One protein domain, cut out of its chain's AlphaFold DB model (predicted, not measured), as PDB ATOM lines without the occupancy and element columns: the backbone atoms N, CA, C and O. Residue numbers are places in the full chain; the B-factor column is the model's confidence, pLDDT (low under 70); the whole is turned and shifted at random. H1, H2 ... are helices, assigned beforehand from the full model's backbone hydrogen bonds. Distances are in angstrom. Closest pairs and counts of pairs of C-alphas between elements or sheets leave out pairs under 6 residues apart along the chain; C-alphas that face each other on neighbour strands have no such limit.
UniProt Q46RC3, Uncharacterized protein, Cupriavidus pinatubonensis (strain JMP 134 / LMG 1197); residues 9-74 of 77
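This is residues 9 to 74 of the 77 residues of an uncharacterized protein of Cupriavidus pinatubonensis (strain JMP 134 / LMG 1197) (UniProt Q46RC3). What shape is this? Four helices cross: the longest, H2, runs along one side, and H4 stands across it, with H1 and H3 towards opposite ends of H2. What is printed? The 66 residues, all helix in class with H1 to H4 in order and no named strand, are compact, radius of gyration of the C-alphas 11.5 A, spanning 30 by 22 by 18 A.

Where does it begin? H1, residues 9 to 17, starts at C-alpha 9 (321.332, 279.405, 194.861) and measures 12.3 A. What follows? H2, residues 24 to 38, measures 20.9 A; H3, 44 to 50, 10.0 A; H4, 62 to 72, 15.0 A, ending at C-alpha 72 (321.189, 292.358, 204.484).

What touches H4? H1 only just does, with 3 pairs of C-alphas within 8 A, the closest Leu 12 and Ala 67, 7.1 A, about perpendicular at 84 degrees. H2 does with residues 30 to 34 alone, closest C-alphas Arg 34 and Leu 71, 6.0 A, about perpendicular at 83 degrees. And H3? With H2 it forms a helical hairpin, opposite ways at 37 degrees, only just steep; H2 touches it with residues 33 to 37 alone, closest C-alphas Ile 37 and Leu 44, 6.0 A. H1 and H3 are apart. Are the backbones helical? Every O i to N i+4 pair in the four helices is within hydrogen-bond range.

How large is it? The farthest C-alphas, Pro 24 and Glu 57, are 32.6 A apart; the printed part has no cut, and the link H3 to H4 is long. Where is confidence low? Residues 40 to 42, 55 to 63 and 72 to 74 have pLDDT under 70.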
ATOM      1  N   GLY A   9     321.073 280.781 194.435       82.88
ATOM      2  CA  GLY A   9     321.332 279.405 194.861       82.88
ATOM      3  C   GLY A   9     322.788 278.980 194.648       82.88
ATOM      4  O   GLY A   9     323.430 278.531 195.595       82.88
ATOM      5  N   ASP A  10     323.325 279.201 193.446       85.25
ATOM      6  CA  ASP A  10     324.697 278.814 193.086       85.25
ATOM      7  C   ASP A  10     325.745 279.627 193.855       85.25
ATOM      8  O   ASP A  10     326.735 279.076 194.331       85.25
ATOM      9  N   ILE A  11     325.503 280.930 194.052       84.94
ATOM     10  CA  ILE A  11     326.388 281.794 194.851       84.94
ATOM     11  C   ILE A  11     326.456 281.298 196.298       84.94
ATOM     12  O   ILE A  11     327.530 281.245 196.895       84.94
ATOM     13  N   LEU A  12     325.311 280.949 196.891       82.75
ATOM     14  CA  LEU A  12     325.261 280.487 198.278       82.75
ATOM     15  C   LEU A  12     325.870 279.094 198.447       82.75
ATOM     16  O   LEU A  12     326.492 278.843 199.479       82.75
ATOM     17  N   ASP A  13     325.688 278.204 197.472       83.56
ATOM     18  CA  ASP A  13     326.310 276.879 197.485       83.56
ATOM     19  C   ASP A  13     327.838 276.976 197.383       83.56
ATOM     20  O   ASP A  13     328.551 276.407 198.214       83.56
ATOM     21  N   ASP A  14     328.341 277.801 196.460       84.62
ATOM     22  CA  ASP A  14     329.773 278.047 196.293       84.62
ATOM     23  C   ASP A  14     330.399 278.663 197.554       84.62
ATOM     24  O   ASP A  14     331.387 278.143 198.068       84.62
ATOM     25  N   LEU A  15     329.778 279.699 198.135       81.12
ATOM     26  CA  LEU A  15     330.263 280.319 199.375       81.12
ATOM     27  C   LEU A  15     330.216 279.375 200.582       81.12
ATOM     28  O   LEU A  15     331.044 279.496 201.489       81.12
ATOM     29  N   ARG A  16     329.248 278.450 200.618       80.94
ATOM     30  CA  ARG A  16     329.165 277.412 201.655       80.94
ATOM     31  C   ARG A  16     330.290 276.393 201.503       80.94
ATOM     32  O   ARG A  16     330.841 275.956 202.511       80.94
ATOM     33  N   SER A  17     330.606 276.014 200.268       84.31
ATOM     34  CA  SER A  17     331.667 275.062 199.939       84.31
ATOM     35  C   SER A  17     333.061 275.658 200.169       84.31
ATOM     36  O   SER A  17     333.931 275.018 200.764       84.31
ATOM     37  N   ALA A  18     333.264 276.910 199.759       82.75
ATOM     38  CA  ALA A  18     334.526 277.625 199.860       82.75
ATOM     39  C   ALA A  18     334.283 279.097 200.243       82.75
ATOM     40  O   ALA A  18     333.996 279.927 199.378       82.75
ATOM     41  N   PRO A  19     334.448 279.464 201.528       81.38
ATOM     42  CA  PRO A  19     334.292 280.846 201.965       81.38
ATOM     43  C   PRO A  19     335.293 281.762 201.250       81.38
ATOM     44  O   PRO A  19     336.500 281.705 201.496       81.38
ATOM     45  N   ARG A  20     334.788 282.618 200.361       85.44
ATOM     46  CA  ARG A  20     335.579 283.565 199.564       85.44
ATOM     47  C   ARG A  20     334.871 284.917 199.452       85.44
ATOM     48  O   ARG A  20     333.661 284.992 199.666       85.44
ATOM     49  N   PRO A  21     335.586 285.998 199.101       82.31
ATOM     50  CA  PRO A  21     334.928 287.246 198.745       82.31
ATOM     51  C   PRO A  21     334.051 287.081 197.495       82.31
ATOM     52  O   PRO A  21     334.369 286.319 196.574       82.31
ATOM     53  N   LEU A  22     332.959 287.844 197.470       81.06
ATOM     54  CA  LEU A  22     332.090 287.982 196.306       81.06
ATOM     55  C   LEU A  22     332.843 288.666 195.160       81.06
ATOM     56  O   LEU A  22     333.574 289.639 195.360       81.06
ATOM     57  N   THR A  23     332.625 288.182 193.945       86.69
ATOM     58  CA  THR A  23     333.066 288.849 192.721       86.69
ATOM     59  C   THR A  23     332.210 290.094 192.446       86.69
ATOM     60  O   THR A  23     331.076 290.191 192.927       86.69
ATOM     61  N   PRO A  24     332.695 291.047 191.629       84.62
ATOM     62  CA  PRO A  24     331.916 292.230 191.264       84.62
ATOM     63  C   PRO A  24     330.555 291.893 190.637       84.62
ATOM     64  O   PRO A  24     329.555 292.524 190.964       84.62
ATOM     65  N   SER A  25     330.497 290.867 189.783       84.81
ATOM     66  CA  SER A  25     329.259 290.428 189.128       84.81
ATOM     67  C   SER A  25     328.246 289.850 190.120       84.81
ATOM     68  O   SER A  25     327.063 290.177 190.037       84.81
ATOM     69  N   GLU A  26     328.705 289.053 191.090       85.88
ATOM     70  CA  GLU A  26     327.862 288.539 192.177       85.88
ATOM     71  C   GLU A  26     327.358 289.678 193.066       85.88
ATOM     72  O   GLU A  26     326.180 289.720 193.413       85.88
ATOM     73  N   HIS A  27     328.211 290.656 193.371       83.06
ATOM     74  CA  HIS A  27     327.822 291.817 194.165       83.06
ATOM     75  C   HIS A  27     326.742 292.658 193.464       83.06
ATOM     76  O   HIS A  27     325.746 293.028 194.085       83.06
ATOM     77  N   THR A  28     326.898 292.936 192.165       84.62
ATOM     78  CA  THR A  28     325.885 293.645 191.366       84.62
ATOM     79  C   THR A  28     324.572 292.866 191.314       84.62
ATOM     80  O   THR A  28     323.510 293.449 191.532       84.62
ATOM     81  N   TYR A  29     324.630 291.555 191.079       85.81
ATOM     82  CA  TYR A  29     323.445 290.700 191.058       85.81
ATOM     83  C   TYR A  29     322.688 290.735 192.393       85.81
ATOM     84  O   TYR A  29     321.482 290.987 192.417       85.81
ATOM     85  N   LEU A  30     323.397 290.553 193.511       83.38
ATOM     86  CA  LEU A  30     322.794 290.564 194.842       83.38
ATOM     87  C   LEU A  30     322.227 291.944 195.209       83.38
ATOM     88  O   LEU A  30     321.158 292.020 195.812       83.38
ATOM     89  N   ALA A  31     322.881 293.038 194.803       83.06
ATOM     90  CA  ALA A  31     322.356 294.390 194.992       83.06
ATOM     91  C   ALA A  31     321.033 294.602 194.232       83.06
ATOM     92  O   ALA A  31     320.060 295.083 194.815       83.06
ATOM     93  N   HIS A  32     320.959 294.167 192.968       83.44
ATOM     94  CA  HIS A  32     319.721 294.202 192.184       83.44
ATOM     95  C   HIS A  32     318.618 293.334 192.800       83.44
ATOM     96  O   HIS A  32     317.465 293.760 192.886       83.44
ATOM     97  N   LEU A  33     318.959 292.126 193.256       82.38
ATOM     98  CA  LEU A  33     318.007 291.223 193.901       82.38
ATOM     99  C   LEU A  33     317.455 291.828 195.196       82.38
ATOM    100  O   LEU A  33     316.244 291.829 195.414       82.38
ATOM    101  N   ARG A  34     318.326 292.419 196.024       82.12
ATOM    102  CA  ARG A  34     317.924 293.139 197.235       82.12
ATOM    103  C   ARG A  34     317.007 294.310 196.910       82.12
ATOM    104  O   ARG A  34     316.001 294.482 197.591       82.12
ATOM    105  N   GLN A  35     317.336 295.102 195.890       80.94
ATOM    106  CA  GLN A  35     316.511 296.235 195.486       80.94
ATOM    107  C   GLN A  35     315.097 295.772 195.130       80.94
ATOM    108  O   GLN A  35     314.150 296.326 195.672       80.94
ATOM    109  N   ARG A  36     314.956 294.705 194.329       80.38
ATOM    110  CA  ARG A  36     313.650 294.121 193.968       80.38
ATOM    111  C   ARG A  36     312.842 293.661 195.185       80.38
ATOM    112  O   ARG A  36     311.632 293.862 195.226       80.38
ATOM    113  N   ILE A  37     313.514 293.067 196.174       78.19
ATOM    114  CA  ILE A  37     312.894 292.641 197.437       78.19
ATOM    115  C   ILE A  37     312.409 293.850 198.245       78.19
ATOM    116  O   ILE A  37     311.282 293.851 198.734       78.19
ATOM    117  N   VAL A  38     313.241 294.886 198.382       77.62
ATOM    118  CA  VAL A  38     312.929 296.086 199.177       77.62
ATOM    119  C   VAL A  38     311.843 296.937 198.523       77.62
ATOM    120  O   VAL A  38     310.989 297.471 199.225       77.62
ATOM    121  N   THR A  39     311.847 297.060 197.195       78.62
ATOM    122  CA  THR A  39     310.817 297.810 196.463       78.62
ATOM    123  C   THR A  39     309.479 297.077 196.412       78.62
ATOM    124  O   THR A  39     308.487 297.686 196.023       78.62
ATOM    125  N   GLY A  40     309.432 295.799 196.810       67.75
ATOM    126  CA  GLY A  40     308.206 295.000 196.830       67.75
ATOM    127  C   GLY A  40     307.597 294.790 195.443       67.75
ATOM    128  O   GLY A  40     306.398 294.550 195.333       67.75
ATOM    129  N   ASP A  41     308.413 294.906 194.390       64.12
ATOM    130  CA  ASP A  41     307.971 294.903 192.987       64.12
ATOM    131  C   ASP A  41     307.391 293.537 192.564       64.12
ATOM    132  O   ASP A  41     306.587 293.429 191.643       64.12
ATOM    133  N   ALA A  42     307.760 292.476 193.287       64.25
ATOM    134  CA  ALA A  42     307.203 291.140 193.145       64.25
ATOM    135  C   ALA A  42     307.114 290.436 194.506       64.25
ATOM    136  O   ALA A  42     307.798 290.802 195.464       64.25
ATOM    137  N   ASP A  43     306.288 289.387 194.579       79.44
ATOM    138  CA  ASP A  43     306.234 288.491 195.734       79.44
ATOM    139  C   ASP A  43     307.651 287.984 196.071       79.44
ATOM    140  O   ASP A  43     308.379 287.478 195.207       79.44
ATOM    141  N   LEU A  44     308.058 288.172 197.331       75.94
ATOM    142  CA  LEU A  44     309.397 287.838 197.827       75.94
ATOM    143  C   LEU A  44     309.757 286.381 197.528       75.94
ATOM    144  O   LEU A  44     310.870 286.091 197.095       75.94
ATOM    145  N   TRP A  45     308.809 285.471 197.736       77.25
ATOM    146  CA  TRP A  45     309.027 284.041 197.559       77.25
ATOM    147  C   TRP A  45     309.224 283.698 196.091       77.25
ATOM    148  O   TRP A  45     310.192 283.031 195.748       77.25
ATOM    149  N   THR A  46     308.395 284.264 195.216       79.88
ATOM    150  CA  THR A  46     308.564 284.145 193.762       79.88
ATOM    151  C   THR A  46     309.925 284.689 193.316       79.88
ATOM    152  O   THR A  46     310.626 284.082 192.506       79.88
ATOM    153  N   THR A  47     310.349 285.824 193.875       81.81
ATOM    154  CA  THR A  47     311.643 286.443 193.556       81.81
ATOM    155  C   THR A  47     312.818 285.552 193.962       81.81
ATOM    156  O   THR A  47     313.774 285.416 193.204       81.81
ATOM    157  N   LEU A  48     312.738 284.894 195.116       80.75
ATOM    158  CA  LEU A  48     313.768 283.972 195.591       80.75
ATOM    159  C   LEU A  48     313.764 282.634 194.835       80.75
ATOM    160  O   LEU A  48     314.835 282.136 194.492       80.75
ATOM    161  N   GLU A  49     312.590 282.090 194.501       81.56
ATOM    162  CA  GLU A  49     312.472 280.877 193.678       81.56
ATOM    163  C   GLU A  49     313.052 281.087 192.280       81.56
ATOM    164  O   GLU A  49     313.837 280.265 191.809       81.56
ATOM    165  N   THR A  50     312.751 282.224 191.641       81.88
ATOM    166  CA  THR A  50     313.368 282.588 190.352       81.88
ATOM    167  C   THR A  50     314.876 282.821 190.460       81.88
ATOM    168  O   THR A  50     315.588 282.645 189.476       81.88
ATOM    169  N   ALA A  51     315.375 283.171 191.647       79.88
ATOM    170  CA  ALA A  51     316.800 283.288 191.937       79.88
ATOM    171  C   ALA A  51     317.461 281.940 192.296       79.88
ATOM    172  O   ALA A  51     318.623 281.923 192.695       79.88
ATOM    173  N   GLY A  52     316.752 280.813 192.161       79.94
ATOM    174  CA  GLY A  52     317.294 279.474 192.404       79.94
ATOM    175  C   GLY A  52     317.254 279.026 193.866       79.94
ATOM    176  O   GLY A  52     317.859 278.011 194.206       79.94
ATOM    177  N   VAL A  53     316.545 279.744 194.745       79.12
ATOM    178  CA  VAL A  53     316.383 279.358 196.154       79.12
ATOM    179  C   VAL A  53     315.018 278.688 196.358       79.12
ATOM    180  O   VAL A  53     313.990 279.356 196.246       79.12
ATOM    181  N   PRO A  54     314.963 277.381 196.679       71.31
ATOM    182  CA  PRO A  54     313.697 276.669 196.826       71.31
ATOM    183  C   PRO A  54     312.915 277.167 198.053       71.31
ATOM    184  O   PRO A  54     313.260 276.862 199.193       71.31
ATOM    185  N   CYS A  55     311.815 277.886 197.826       69.31
ATOM    186  CA  CYS A  55     310.969 278.447 198.882       69.31
ATOM    187  C   CYS A  55     309.760 277.546 199.170       69.31
ATOM    188  O   CYS A  55     308.607 277.914 198.954       69.31
ATOM    189  N   ARG A  56     310.001 276.330 199.671       64.19
ATOM    190  CA  ARG A  56     308.901 275.396 199.963       64.19
ATOM    191  C   ARG A  56     307.987 275.941 201.073       64.19
ATOM    192  O   ARG A  56     308.439 276.304 202.156       64.19
ATOM    193  N   GLU A  57     306.682 275.967 200.797       63.34
ATOM    194  CA  GLU A  57     305.599 276.213 201.770       63.34
ATOM    195  C   GLU A  57     305.603 277.586 202.475       63.34
ATOM    196  O   GLU A  57     305.013 277.724 203.548       63.34
ATOM    197  N   ARG A  58     306.247 278.618 201.904       63.00
ATOM    198  CA  ARG A  58     306.400 279.952 202.539       63.00
ATOM    199  C   ARG A  58     307.030 279.898 203.938       63.00
ATOM    200  O   ARG A  58     306.894 280.833 204.730       63.00
ATOM    201  N   ARG A  59     307.715 278.802 204.262       63.91
ATOM    202  CA  ARG A  59     308.583 278.720 205.430       63.91
ATOM    203  C   ARG A  59     309.973 279.149 204.997       63.91
ATOM    204  O   ARG A  59     310.463 278.732 203.952       63.91
ATOM    205  N   LEU A  60     310.595 279.998 205.808       61.88
ATOM    206  CA  LEU A  60     311.981 280.394 205.604       61.88
ATOM    207  C   LEU A  60     312.851 279.147 205.783       61.88
ATOM    208  O   LEU A  60     313.065 278.696 206.910       61.88
ATOM    209  N   SER A  61     313.311 278.561 204.679       67.88
ATOM    210  CA  SER A  61     314.327 277.520 204.751       67.88
ATOM    211  C   SER A  61     315.643 278.142 205.241       67.88
ATOM    212  O   SER A  61     315.848 279.352 205.079       67.88
ATOM    213  N   PRO A  62     316.555 277.362 205.841       69.88
ATOM    214  CA  PRO A  62     317.870 277.862 206.241       69.88
ATOM    215  C   PRO A  62     318.605 278.574 205.097       69.88
ATOM    216  O   PRO A  62     319.256 279.588 205.323       69.88
ATOM    217  N   GLU A  63     318.447 278.093 203.865       67.75
ATOM    218  CA  GLU A  63     319.000 278.692 202.650       67.75
ATOM    219  C   GLU A  63     318.397 280.070 202.367       67.75
ATOM    220  O   GLU A  63     319.137 281.004 202.071       67.75
ATOM    221  N   VAL A  64     317.078 280.229 202.523       70.19
ATOM    222  CA  VAL A  64     316.405 281.531 202.391       70.19
ATOM    223  C   VAL A  64     316.865 282.503 203.478       70.19
ATOM    224  O   VAL A  64     317.130 283.668 203.192       70.19
ATOM    225  N   VAL A  65     316.994 282.050 204.727       73.81
ATOM    226  CA  VAL A  65     317.493 282.899 205.824       73.81
ATOM    227  C   VAL A  65     318.925 283.349 205.547       73.81
ATOM    228  O   VAL A  65     319.253 284.521 205.737       73.81
ATOM    229  N   LEU A  66     319.769 282.438 205.064       71.38
ATOM    230  CA  LEU A  66     321.161 282.723 204.733       71.38
ATOM    231  C   LEU A  66     321.255 283.690 203.546       71.38
ATOM    232  O   LEU A  66     322.022 284.648 203.612       71.38
ATOM    233  N   ALA A  67     320.398 283.527 202.535       72.12
ATOM    234  CA  ALA A  67     320.256 284.465 201.428       72.12
ATOM    235  C   ALA A  67     319.877 285.874 201.899       72.12
ATOM    236  O   ALA A  67     320.545 286.848 201.564       72.12
ATOM    237  N   LEU A  68     318.820 285.990 202.705       72.19
ATOM    238  CA  LEU A  68     318.352 287.271 203.237       72.19
ATOM    239  C   LEU A  68     319.404 287.928 204.135       72.19
ATOM    240  O   LEU A  68     319.569 289.145 204.099       72.19
ATOM    241  N   THR A  69     320.149 287.126 204.897       73.56
ATOM    242  CA  THR A  69     321.259 287.603 205.729       73.56
ATOM    243  C   THR A  69     322.399 288.133 204.862       73.56
ATOM    244  O   THR A  69     322.862 289.247 205.095       73.56
ATOM    245  N   ALA A  70     322.803 287.394 203.824       70.44
ATOM    246  CA  ALA A  70     323.830 287.832 202.880       70.44
ATOM    247  C   ALA A  70     323.417 289.128 202.157       70.44
ATOM    248  O   ALA A  70     324.212 290.059 202.050       70.44
ATOM    249  N   LEU A  71     322.150 289.239 201.747       70.75
ATOM    250  CA  LEU A  71     321.593 290.457 201.150       70.75
ATOM    251  C   LEU A  71     321.557 291.628 202.145       70.75
ATOM    252  O   LEU A  71     321.829 292.768 201.772       70.75
ATOM    253  N   GLY A  72     321.232 291.361 203.412       68.06
ATOM    254  CA  GLY A  72     321.189 292.358 204.484       68.06
ATOM    255  C   GLY A  72     322.565 292.890 204.894       68.06
ATOM    256  O   GLY A  72     322.655 294.026 205.354       68.06
ATOM    257  N   GLN A  73     323.626 292.103 204.694       69.31
ATOM    258  CA  GLN A  73     325.012 292.491 204.969       69.31
ATOM    259  C   GLN A  73     325.637 293.372 203.878       69.31
ATOM    260  O   GLN A  73     326.692 293.963 204.110       69.31
ATOM    261  N   LEU A  74     325.001 293.498 202.709       66.06
ATOM    262  CA  LEU A  74     325.478 294.409 201.671       66.06
ATOM    263  C   LEU A  74     325.295 295.871 202.122       66.06
ATOM    264  O   LEU A  74     324.259 296.209 202.706       66.06
TER     265      LEU A  74